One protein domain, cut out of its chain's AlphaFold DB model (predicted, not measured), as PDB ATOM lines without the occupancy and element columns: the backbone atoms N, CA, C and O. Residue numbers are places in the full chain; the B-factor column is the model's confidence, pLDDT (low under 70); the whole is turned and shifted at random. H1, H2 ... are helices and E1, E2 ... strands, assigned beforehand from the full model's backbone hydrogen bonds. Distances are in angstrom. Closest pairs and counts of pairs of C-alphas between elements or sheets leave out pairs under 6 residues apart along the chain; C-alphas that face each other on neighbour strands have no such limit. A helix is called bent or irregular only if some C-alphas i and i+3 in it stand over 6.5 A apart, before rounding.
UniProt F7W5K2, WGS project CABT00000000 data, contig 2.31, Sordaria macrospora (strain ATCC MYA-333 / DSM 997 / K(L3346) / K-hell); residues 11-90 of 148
ATOM      1  N   LYS A  11     106.823 107.692  53.246       91.69
ATOM      2  CA  LYS A  11     106.535 106.247  53.356       91.69
ATOM      3  C   LYS A  11     107.785 105.366  53.492       91.69
ATOM      4  O   LYS A  11     107.678 104.261  54.004       91.69
ATOM      5  N   ALA A  12     108.947 105.838  53.041       92.81
ATOM      6  CA  ALA A  12     110.213 105.111  53.134       92.81
ATOM      7  C   ALA A  12     110.934 105.320  54.480       92.81
ATOM      8  O   ALA A  12     111.983 104.716  54.712       92.81
ATOM      9  N   LEU A  13     110.376 106.137  55.384       92.69
ATOM     10  CA  LEU A  13     110.954 106.410  56.699       92.69
ATOM     11  C   LEU A  13     111.258 105.135  57.514       92.69
ATOM     12  O   LEU A  13     112.392 105.024  57.982       92.69
ATOM     13  N   PRO A  14     110.353 104.135  57.630       92.50
ATOM     14  CA  PRO A  14     110.636 102.924  58.409       92.50
ATOM     15  C   PRO A  14     111.850 102.133  57.901       92.50
ATOM     16  O   PRO A  14     112.500 101.425  58.669       92.50
ATOM     17  N   THR A  15     112.171 102.255  56.611       92.50
ATOM     18  CA  THR A  15     113.342 101.623  55.994       92.50
ATOM     19  C   THR A  15     114.604 102.459  56.206       92.50
ATOM     20  O   THR A  15     115.647 101.905  56.542       92.50
ATOM     21  N   HIS A  16     114.521 103.785  56.061       91.44
ATOM     22  CA  HIS A  16     115.676 104.682  56.177       91.44
ATOM     23  C   HIS A  16     116.265 104.737  57.588       91.44
ATOM     24  O   HIS A  16     117.485 104.777  57.738       91.44
ATOM     25  N   ILE A  17     115.433 104.674  58.630       92.38
ATOM     26  CA  ILE A  17     115.918 104.702  60.019       92.38
ATOM     27  C   ILE A  17     116.755 103.477  60.391       92.38
ATOM     28  O   ILE A  17     117.458 103.498  61.397       92.38
ATOM     29  N   GLN A  18     116.674 102.398  59.609       93.56
ATOM     30  CA  GLN A  18     117.393 101.162  59.897       93.56
ATOM     31  C   GLN A  18     118.895 101.304  59.695       93.56
ATOM     32  O   GLN A  18     119.629 100.412  60.105       93.56
ATOM     33  N   VAL A  19     119.360 102.359  59.027       91.25
ATOM     34  CA  VAL A  19     120.772 102.565  58.713       91.25
ATOM     35  C   VAL A  19     121.286 103.769  59.498       91.25
ATOM     36  O   VAL A  19     120.656 104.824  59.553       91.25
ATOM     37  N   GLY A  20     122.413 103.584  60.180       86.12
ATOM     38  CA  GLY A  20     123.106 104.634  60.908       86.12
ATOM     39  C   GLY A  20     123.888 105.578  59.992       86.12
ATOM     40  O   GLY A  20     124.059 105.304  58.803       86.12
ATOM     41  N   PRO A  21     124.403 106.693  60.536       83.12
ATOM     42  CA  PRO A  21     125.300 107.593  59.806       83.12
ATOM     43  C   PRO A  21     126.623 106.920  59.403       83.12
ATOM     44  O   PRO A  21     127.302 107.389  58.502       83.12
ATOM     45  N   ASP A  22     126.981 105.808  60.045       85.12
ATOM     46  CA  ASP A  22     128.120 104.946  59.718       85.12
ATOM     47  C   ASP A  22     127.820 103.943  58.587       85.12
ATOM     48  O   ASP A  22     128.623 103.050  58.318       85.12
ATOM     49  N   HIS A  23     126.650 104.057  57.949       85.50
ATOM     50  CA  HIS A  23     126.124 103.128  56.947       85.50
ATOM     51  C   HIS A  23     125.929 101.689  57.450       85.50
ATOM     52  O   HIS A  23     125.739 100.767  56.652       85.50
ATOM     53  N   ARG A  24     125.925 101.468  58.772       88.56
ATOM     54  CA  ARG A  24     125.645 100.155  59.362       88.56
ATOM     55  C   ARG A  24     124.182 100.024  59.734       88.56
ATOM     56  O   ARG A  24     123.499 100.991  60.056       88.56
ATOM     57  N   VAL A  25     123.698  98.788  59.711       91.25
ATOM     58  CA  VAL A  25     122.332  98.485  60.131       91.25
ATOM     59  C   VAL A  25     122.213  98.637  61.647       91.25
ATOM     60  O   VAL A  25     122.895  97.942  62.404       91.25
ATOM     61  N   ARG A  26     121.306  99.512  62.079       91.50
ATOM     62  CA  ARG A  26     120.878  99.653  63.467       91.50
ATOM     63  C   ARG A  26     120.131  98.408  63.916       91.50
ATOM     64  O   ARG A  26     119.383  97.794  63.153       91.50
ATOM     65  N   LYS A  27     120.331  98.062  65.181       91.81
ATOM     66  CA  LYS A  27     119.634  96.972  65.858       91.81
ATOM     67  C   LYS A  27     119.184  97.443  67.227       91.81
ATOM     68  O   LYS A  27     119.880  98.246  67.853       91.81
ATOM     69  N   THR A  28     118.059  96.929  67.698       90.94
ATOM     70  CA  THR A  28     117.622  97.092  69.088       90.94
ATOM     71  C   THR A  28     118.609  96.413  70.048       90.94
ATOM     72  O   THR A  28     119.509  95.673  69.636       90.94
ATOM     73  N   SER A  29     118.418  96.602  71.356       86.94
ATOM     74  CA  SER A  29     119.150  95.834  72.373       86.94
ATOM     75  C   SER A  29     118.914  94.320  72.270       86.94
ATOM     76  O   SER A  29     119.812  93.557  72.615       86.94
ATOM     77  N   SER A  30     117.752  93.887  71.760       87.44
ATOM     78  CA  SER A  30     117.428  92.479  71.468       87.44
ATOM     79  C   SER A  30     118.059  91.959  70.167       87.44
ATOM     80  O   SER A  30     118.029  90.761  69.909       87.44
ATOM     81  N   GLY A  31     118.667  92.829  69.351       87.88
ATOM     82  CA  GLY A  31     119.251  92.463  68.057       87.88
ATOM     83  C   GLY A  31     118.269  92.497  66.880       87.88
ATOM     84  O   GLY A  31     118.655  92.151  65.761       87.88
ATOM     85  N   GLU A  32     117.034  92.936  67.112       90.44
ATOM     86  CA  GLU A  32     115.970  93.053  66.115       90.44
ATOM     87  C   GLU A  32     116.060  94.368  65.326       90.44
ATOM     88  O   GLU A  32     116.841  95.271  65.645       90.44
ATOM     89  N   ARG A  33     115.256  94.474  64.262       91.81
ATOM     90  CA  ARG A  33     115.072  95.722  63.509       91.81
ATOM     91  C   ARG A  33     114.295  96.738  64.347       91.81
ATOM     92  O   ARG A  33     113.435  96.355  65.139       91.81
ATOM     93  N   ILE A  34     114.586  98.018  64.122       93.06
ATOM     94  CA  ILE A  34     113.897  99.119  64.799       93.06
ATOM     95  C   ILE A  34     112.469  99.225  64.260       93.06
ATOM     96  O   ILE A  34     112.271  99.319  63.050       93.06
ATOM     97  N   ASP A  35     111.484  99.261  65.141       91.62
ATOM     98  CA  ASP A  35     110.096  99.566  64.810       91.62
ATOM     99  C   ASP A  35     109.731 100.970  65.324       91.62
ATOM    100  O   ASP A  35     109.933 101.283  66.495       91.62
ATOM    101  N   LEU A  36     109.201 101.838  64.452       90.44
ATOM    102  CA  LEU A  36     108.883 103.233  64.800       90.44
ATOM    103  C   LEU A  36     107.810 103.369  65.883       90.44
ATOM    104  O   LEU A  36     107.819 104.348  66.628       90.44
ATOM    105  N   LEU A  37     106.850 102.449  65.936       88.25
ATOM    106  CA  LEU A  37     105.730 102.513  66.868       88.25
ATOM    107  C   LEU A  37     106.118 101.928  68.223       88.25
ATOM    108  O   LEU A  37     105.767 102.496  69.254       88.25
ATOM    109  N   ARG A  38     106.860 100.818  68.218       88.75
ATOM    110  CA  ARG A  38     107.285 100.110  69.429       88.75
ATOM    111  C   ARG A  38     108.521 100.734  70.073       88.75
ATOM    112  O   ARG A  38     108.530 100.950  71.280       88.75
ATOM    113  N   ASP A  39     109.556 101.017  69.284       89.81
ATOM    114  CA  ASP A  39     110.881 101.397  69.794       89.81
ATOM    115  C   ASP A  39     111.101 102.917  69.827       89.81
ATOM    116  O   ASP A  39     112.107 103.382  70.369       89.81
ATOM    117  N   CYS A  40     110.168 103.691  69.259       92.94
ATOM    118  CA  CYS A  40     110.191 105.152  69.259       92.94
ATOM    119  C   CYS A  40     108.887 105.733  69.827       92.94
ATOM    120  O   CYS A  40     108.082 106.337  69.116       92.94
ATOM    121  N   SER A  41     108.655 105.506  71.119       86.25
ATOM    122  CA  SER A  41     107.385 105.815  71.790       86.25
ATOM    123  C   SER A  41     107.162 107.301  72.070       86.25
ATOM    124  O   SER A  41     106.022 107.749  72.171       86.25
ATOM    125  N   GLU A  42     108.232 108.081  72.203       91.06
ATOM    126  CA  GLU A  42     108.131 109.482  72.598       91.06
ATOM    127  C   GLU A  42     108.115 110.394  71.375       91.06
ATOM    128  O   GLU A  42     109.116 110.503  70.661       91.06
ATOM    129  N   LEU A  43     106.975 111.053  71.159       91.94
ATOM    130  CA  LEU A  43     106.771 112.045  70.110       91.94
ATOM    131  C   LEU A  43     106.923 113.460  70.684       91.94
ATOM    132  O   LEU A  43     106.225 113.847  71.619       91.94
ATOM    133  N   PHE A  44     107.809 114.244  70.082       91.62
ATOM    134  CA  PHE A  44     108.095 115.625  70.442       91.62
ATOM    135  C   PHE A  44     107.758 116.562  69.291       91.62
ATOM    136  O   PHE A  44     108.004 116.252  68.127       91.62
ATOM    137  N   GLY A  45     107.247 117.742  69.632       91.12
ATOM    138  CA  GLY A  45     107.069 118.844  68.699       91.12
ATOM    139  C   GLY A  45     108.116 119.931  68.920       91.12
ATOM    140  O   GLY A  45     108.357 120.336  70.054       91.12
ATOM    141  N   LEU A  46     108.691 120.444  67.835       91.19
ATOM    142  CA  LEU A  46     109.476 121.674  67.824       91.19
ATOM    143  C   LEU A  46     108.816 122.688  66.890       91.19
ATOM    144  O   LEU A  46     108.676 122.423  65.696       91.19
ATOM    145  N   MET A  47     108.431 123.843  67.429       93.25
ATOM    146  CA  MET A  47     107.969 124.959  66.609       93.25
ATOM    147  C   MET A  47     109.181 125.697  66.042       93.25
ATOM    148  O   MET A  47     110.040 126.158  66.793       93.25
ATOM    149  N   GLN A  48     109.255 125.789  64.722       93.19
ATOM    150  CA  GLN A  48     110.225 126.604  64.000       93.19
ATOM    151  C   GLN A  48     109.493 127.711  63.242       93.19
ATOM    152  O   GLN A  48     108.272 127.680  63.127       93.19
ATOM    153  N   TYR A  49     110.241 128.678  62.723       94.88
ATOM    154  CA  TYR A  49     109.721 129.670  61.792       94.88
ATOM    155  C   TYR A  49     110.525 129.581  60.508       94.88
ATOM    156  O   TYR A  49     111.755 129.550  60.548       94.88
ATOM    157  N   ASP A  50     109.817 129.499  59.391       93.88
ATOM    158  CA  ASP A  50     110.404 129.683  58.073       93.88
ATOM    159  C   ASP A  50     110.142 131.129  57.669       93.88
ATOM    160  O   ASP A  50     109.017 131.614  57.791       93.88
ATOM    161  N   CYS A  51     111.213 131.826  57.310       96.00
ATOM    162  CA  CYS A  51     111.212 133.254  57.051       96.00
ATOM    163  C   CYS A  51     111.755 133.493  55.650       96.00
ATOM    164  O   CYS A  51     112.883 133.100  55.343       96.00
ATOM    165  N   GLN A  52     110.979 134.182  54.824       95.56
ATOM    166  CA  GLN A  52     111.384 134.573  53.481       95.56
ATOM    167  C   GLN A  52     111.308 136.089  53.325       95.56
ATOM    168  O   GLN A  52     110.464 136.764  53.912       95.56
ATOM    169  N   VAL A  53     112.240 136.626  52.541       96.12
ATOM    170  CA  VAL A  53     112.218 138.029  52.123       96.12
ATOM    171  C   VAL A  53     111.249 138.129  50.952       96.12
ATOM    172  O   VAL A  53     111.426 137.413  49.968       96.12
ATOM    173  N   ARG A  54     110.234 138.988  51.060       93.50
ATOM    174  CA  ARG A  54     109.149 139.093  50.073       93.50
ATOM    175  C   ARG A  54     109.655 139.490  48.684       93.50
ATOM    176  O   ARG A  54     109.282 138.880  47.690       93.50
ATOM    177  N   ASP A  55     110.549 140.475  48.651       95.12
ATOM    178  CA  ASP A  55     111.126 141.084  47.452       95.12
ATOM    179  C   ASP A  55     112.653 141.192  47.625       95.12
ATOM    180  O   ASP A  55     113.164 142.245  48.006       95.12
ATOM    181  N   PRO A  56     113.423 140.119  47.376       93.31
ATOM    182  CA  PRO A  56     114.856 140.072  47.693       93.31
ATOM    183  C   PRO A  56     115.716 141.098  46.934       93.31
ATOM    184  O   PRO A  56     116.858 141.338  47.319       93.31
ATOM    185  N   GLU A  57     115.186 141.712  45.873       95.00
ATOM    186  CA  GLU A  57     115.857 142.774  45.112       95.00
ATOM    187  C   GLU A  57     115.771 144.153  45.795       95.00
ATOM    188  O   GLU A  57     116.600 145.028  45.538       95.00
ATOM    189  N   LEU A  58     114.795 144.361  46.688       95.44
ATOM    190  CA  LEU A  58     114.611 145.619  47.411       95.44
ATOM    191  C   LEU A  58     115.348 145.579  48.753       95.44
ATOM    192  O   LEU A  58     115.124 144.703  49.586       95.44
ATOM    193  N   ARG A  59     116.189 146.588  49.008       90.88
ATOM    194  CA  ARG A  59     117.010 146.672  50.231       90.88
ATOM    195  C   ARG A  59     116.186 146.710  51.528       90.88
ATOM    196  O   ARG A  59     116.665 146.243  52.555       90.88
ATOM    197  N   GLU A  60     114.977 147.260  51.474       93.56
ATOM    198  CA  GLU A  60     114.063 147.407  52.619       93.56
ATOM    199  C   GLU A  60     112.853 146.469  52.517       93.56
ATOM    200  O   GLU A  60     111.774 146.758  53.031       93.56
ATOM    201  N   SER A  61     113.010 145.343  51.816       94.81
ATOM    202  CA  SER A  61     111.932 144.374  51.681       94.81
ATOM    203  C   SER A  61     111.520 143.770  53.024       94.81
ATOM    204  O   SER A  61     112.341 143.503  53.906       94.81
ATOM    205  N   GLN A  62     110.219 143.532  53.160       96.12
ATOM    206  CA  GLN A  62     109.635 142.921  54.340       96.12
ATOM    207  C   GLN A  62     110.024 141.440  54.446       96.12
ATOM    208  O   GLN A  62     110.029 140.702  53.460       96.12
ATOM    209  N   ILE A  63     110.306 141.002  55.674       96.94
ATOM    210  CA  ILE A  63     110.491 139.589  56.003       96.94
ATOM    211  C   ILE A  63     109.150 139.035  56.475       96.94
ATOM    212  O   ILE A  63     108.569 139.528  57.444       96.94
ATOM    213  N   GLU A  64     108.676 137.997  55.802       96.62
ATOM    214  CA  GLU A  64     107.483 137.251  56.181       96.62
ATOM    215  C   GLU A  64     107.915 135.938  56.827       96.62
ATOM    216  O   GLU A  64     108.685 135.182  56.241       96.62
ATOM    217  N   CYS A  65     107.433 135.672  58.043       97.19
ATOM    218  CA  CYS A  65     107.723 134.437  58.767       97.19
ATOM    219  C   CYS A  65     106.429 133.682  59.068       97.19
ATOM    220  O   CYS A  65     105.470 134.264  59.576       97.19
ATOM    221  N   TRP A  66     106.423 132.373  58.840       95.69
ATOM    222  CA  TRP A  66     105.312 131.490  59.191       95.69
ATOM    223  C   TRP A  66     105.771 130.360  60.111       95.69
ATOM    224  O   TRP A  66     106.898 129.868  59.994       95.69
ATOM    225  N   PRO A  67     104.908 129.933  61.048       94.38
ATOM    226  CA  PRO A  67     105.225 128.833  61.942       94.38
ATOM    227  C   PRO A  67     105.271 127.505  61.177       94.38
ATOM    228  O   PRO A  67     104.370 127.169  60.410       94.38
ATOM    229  N   VAL A  68     106.306 126.715  61.443       91.56
ATOM    230  CA  VAL A  68     106.512 125.365  60.919       91.56
ATOM    231  C   VAL A  68     106.662 124.411  62.097       91.56
ATOM    232  O   VAL A  68     107.681 124.389  62.788       91.56
ATOM    233  N   GLN A  69     105.639 123.591  62.326       91.75
ATOM    234  CA  GLN A  69     105.685 122.554  63.351       91.75
ATOM    235  C   GLN A  69     106.466 121.347  62.826       91.75
ATOM    236  O   GLN A  69     106.014 120.653  61.917       91.75
ATOM    237  N   ARG A  70     107.618 121.060  63.434       92.50
ATOM    238  CA  ARG A  70     108.358 119.815  63.212       92.50
ATOM    239  C   ARG A  70     108.029 118.787  64.280       92.50
ATOM    240  O   ARG A  70     107.834 119.150  65.442       92.50
ATOM    241  N   LEU A  71     107.990 117.521  63.885       93.50
ATOM    242  CA  LEU A  71     107.735 116.388  64.769       93.50
ATOM    243  C   LEU A  71     108.929 115.446  64.771       93.50
ATOM    244  O   LEU A  71     109.522 115.174  63.727       93.50
ATOM    245  N   PHE A  72     109.260 114.940  65.951       94.25
ATOM    246  CA  PHE A  72     110.400 114.070  66.169       94.25
ATOM    247  C   PHE A  72     110.027 112.910  67.074       94.25
ATOM    248  O   PHE A  72     109.422 113.121  68.121       94.25
ATOM    249  N   ARG A  73     110.467 111.701  66.733       94.38
ATOM    250  CA  ARG A  73     110.408 110.556  67.640       94.38
ATOM    251  C   ARG A  73     111.769 110.273  68.252       94.38
ATOM    252  O   ARG A  73     112.777 110.265  67.541       94.38
ATOM    253  N   ARG A  74     111.802 110.001  69.557       94.62
ATOM    254  CA  ARG A  74     112.991 109.469  70.236       94.62
ATOM    255  C   ARG A  74     112.959 107.949  70.190       94.62
ATOM    256  O   ARG A  74     112.082 107.330  70.780       94.62
ATOM    257  N   CYS A  75     113.921 107.382  69.482       94.31
ATOM    258  CA  CYS A  75     114.128 105.956  69.284       94.31
ATOM    259  C   CYS A  75     115.279 105.442  70.154       94.31
ATOM    260  O   CYS A  75     116.134 106.218  70.592       94.31
ATOM    261  N   LYS A  76     115.354 104.123  70.350       92.06
ATOM    262  CA  LYS A  76     116.477 103.469  71.034       92.06
ATOM    263  C   LYS A  76     117.059 102.341  70.189       92.06
ATOM    264  O   LYS A  76     116.343 101.428  69.789       92.06
ATOM    265  N   ASP A  77     118.366 102.384  69.955       91.50
ATOM    266  CA  ASP A  77     119.126 101.268  69.389       91.50
ATOM    267  C   ASP A  77     120.119 100.698  70.420       91.50
ATOM    268  O   ASP A  77     120.112 101.067  71.599       91.50
ATOM    269  N   LYS A  78     120.957  99.750  69.991       90.56
ATOM    270  CA  LYS A  78     122.014  99.149  70.814       90.56
ATOM    271  C   LYS A  78     123.077 100.162  71.265       90.56
ATOM    272  O   LYS A  78     123.666  99.976  72.327       90.56
ATOM    273  N   ASN A  79     123.340 101.191  70.465       87.00
ATOM    274  CA  ASN A  79     124.383 102.184  70.711       87.00
ATOM    275  C   ASN A  79     123.877 103.360  71.560       87.00
ATOM    276  O   ASN A  79     124.686 104.071  72.150       87.00
ATOM    277  N   GLY A  80     122.561 103.561  71.653       88.75
ATOM    278  CA  GLY A  80     121.951 104.556  72.524       88.75
ATOM    279  C   GLY A  80     120.624 105.106  71.996       88.75
ATOM    280  O   GLY A  80     120.058 104.601  71.021       88.75
ATOM    281  N   PRO A  81     120.079 106.144  72.655       91.94
ATOM    282  CA  PRO A  81     118.936 106.869  72.131       91.94
ATOM    283  C   PRO A  81     119.339 107.714  70.915       91.94
ATOM    284  O   PRO A  81     120.417 108.305  70.881       91.94
ATOM    285  N   PHE A  82     118.448 107.816  69.936       92.56
ATOM    286  CA  PHE A  82     118.596 108.703  68.785       92.56
ATOM    287  C   PHE A  82     117.248 109.316  68.414       92.56
ATOM    288  O   PHE A  82     116.195 108.815  68.804       92.56
ATOM    289  N   THR A  83     117.273 110.406  67.657       93.31
ATOM    290  CA  THR A  83     116.061 111.142  67.286       93.31
ATOM    291  C   THR A  83     115.848 111.074  65.783       93.31
ATOM    292  O   THR A  83     116.800 111.189  65.011       93.31
ATOM    293  N   VAL A  84     114.596 110.903  65.370       92.81
ATOM    294  CA  VAL A  84     114.181 110.853  63.966       92.81
ATOM    295  C   VAL A  84     113.141 111.934  63.728       92.81
ATOM    296  O   VAL A  84     112.158 112.002  64.459       92.81
ATOM    297  N   GLU A  85     113.334 112.763  62.704       92.06
ATOM    298  CA  GLU A  85     112.280 113.668  62.245       92.06
ATOM    299  C   GLU A  85     111.173 112.861  61.553       92.06
ATOM    300  O   GLU A  85     111.419 112.154  60.576       92.06
ATOM    301  N   THR A  86     109.947 112.969  62.062       93.56
ATOM    302  CA  THR A  86     108.770 112.236  61.577       93.56
ATOM    303  C   THR A  86     107.661 113.159  61.076       93.56
ATOM    304  O   THR A  86     106.572 112.684  60.766       93.56
ATOM    305  N   THR A  87     107.931 114.460  60.905       91.44
ATOM    306  CA  THR A  87     106.959 115.483  60.471       91.44
ATOM    307  C   THR A  87     106.076 115.030  59.304       91.44
ATOM    308  O   THR A  87     104.853 115.058  59.398       91.44
ATOM    309  N   ALA A  88     106.682 114.552  58.214       90.44
ATOM    310  CA  ALA A  88     105.943 114.126  57.023       90.44
ATOM    311  C   ALA A  88     105.253 112.751  57.168       90.44
ATOM    312  O   ALA A  88     104.471 112.369  56.301       90.44
ATOM    313  N   TRP A  89     105.562 111.994  58.225       90.25
ATOM    314  CA  TRP A  89     105.047 110.644  58.472       90.25
ATOM    315  C   TRP A  89     103.832 110.627  59.414       90.25
ATOM    316  O   TRP A  89     102.903 109.871  59.160       90.25
ATOM    317  N   GLU A  90     103.793 111.474  60.451       88.69
ATOM    318  CA  GLU A  90     102.698 111.467  61.445       88.69
ATOM    319  C   GLU A  90     101.375 112.074  60.930       88.69
ATOM    320  O   GLU A  90     100.304 111.816  61.482       88.69
TER     321      GLU A  90
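AT A GLANCE: This is residues 11 to 90 of the 148 residues of an uncharacterized protein of Sordaria macrospora (strain ATCC MYA-333 / DSM 997 / K(L3346) / K-hell) (UniProt F7W5K2). A long, slender hairpin of two strands, E1 and E2, makes the length of the domain, with a bare loop at one end and a thicker head at the other. At the head the short strand E3 pairs with the last part of E2, and the two short helices H1 and H2 and the long unnamed stretch of residues 17 to 41 gather there. The printed part has 80 residues, with two named helices and three named strands in the order H1, E1, E2, E3, H2; the sheet runs E1, E2, E3, antiparallel throughout, and the class is mixed, helices and strands. The whole is a rod, only just extended and close to loose, with a radius of gyration of the C-alphas of 17.9 A and spans of 58 by 24 by 23 A.

IN THESE COORDINATES: Strand E2, residues 63 to 76, is the longest strand at 39.6 A from first to last C-alpha. E1, residues 42 to 53, measures 35.4 A and begins at C-alpha 42 (108.131, 109.482, 72.598). E3, residues 81 to 85, measures 13.7 A. H1, residues 11 to 16, measures 9.7 A and begins at C-alpha 11 (106.535, 106.247, 53.356); it is irregular, with C-alphas 11 and 14 7.3 A apart. H2, residues 87 to 90, measures 5.9 A and ends at C-alpha 90 (102.698, 111.467, 61.445).

HOW THE PARTS SIT: E1, E2 and E3 form a meander, each strand the antiparallel neighbour of the one before. E1 and E2 are a hairpin with 156 degrees between their directions; N 44 and O 72 are 2.8 A apart and N 52 and O 64 2.9 A, both within hydrogen-bond range. E2 and E3 are a second hairpin, at 142 degrees, with N 73 and O 84 within hydrogen-bond range at 2.8 A. E1 and E3 are the edge strands. H2 is on the sheet at a height over the sheet of 5.0 A, over none of the strands; its closest C-alphas to E2 are those of Thr 87 and Leu 71, 4.5 A apart. H1 is not on the sheet, and it is apart from E2 and E3. H1 and H2 are close but not clearly touching, the closest C-alphas being those of Lys 11 and Trp 89, 6.9 A apart. In H1, 1 of 2 O i to N i+4 pairs is within hydrogen-bond range; H2 is too short for such a pair.

THE WHOLE: The two C-alphas farthest apart are those of Ser 30 and Leu 58, at 58.4 A. The link from H1 to E1, 25 residues, is long; that from E1 to E2 is short, and those from E2 to E3 and from E3 to H2 are tight. The printed part has no cut. Its mean pLDDT is 91.9, and no printed residue is under 70.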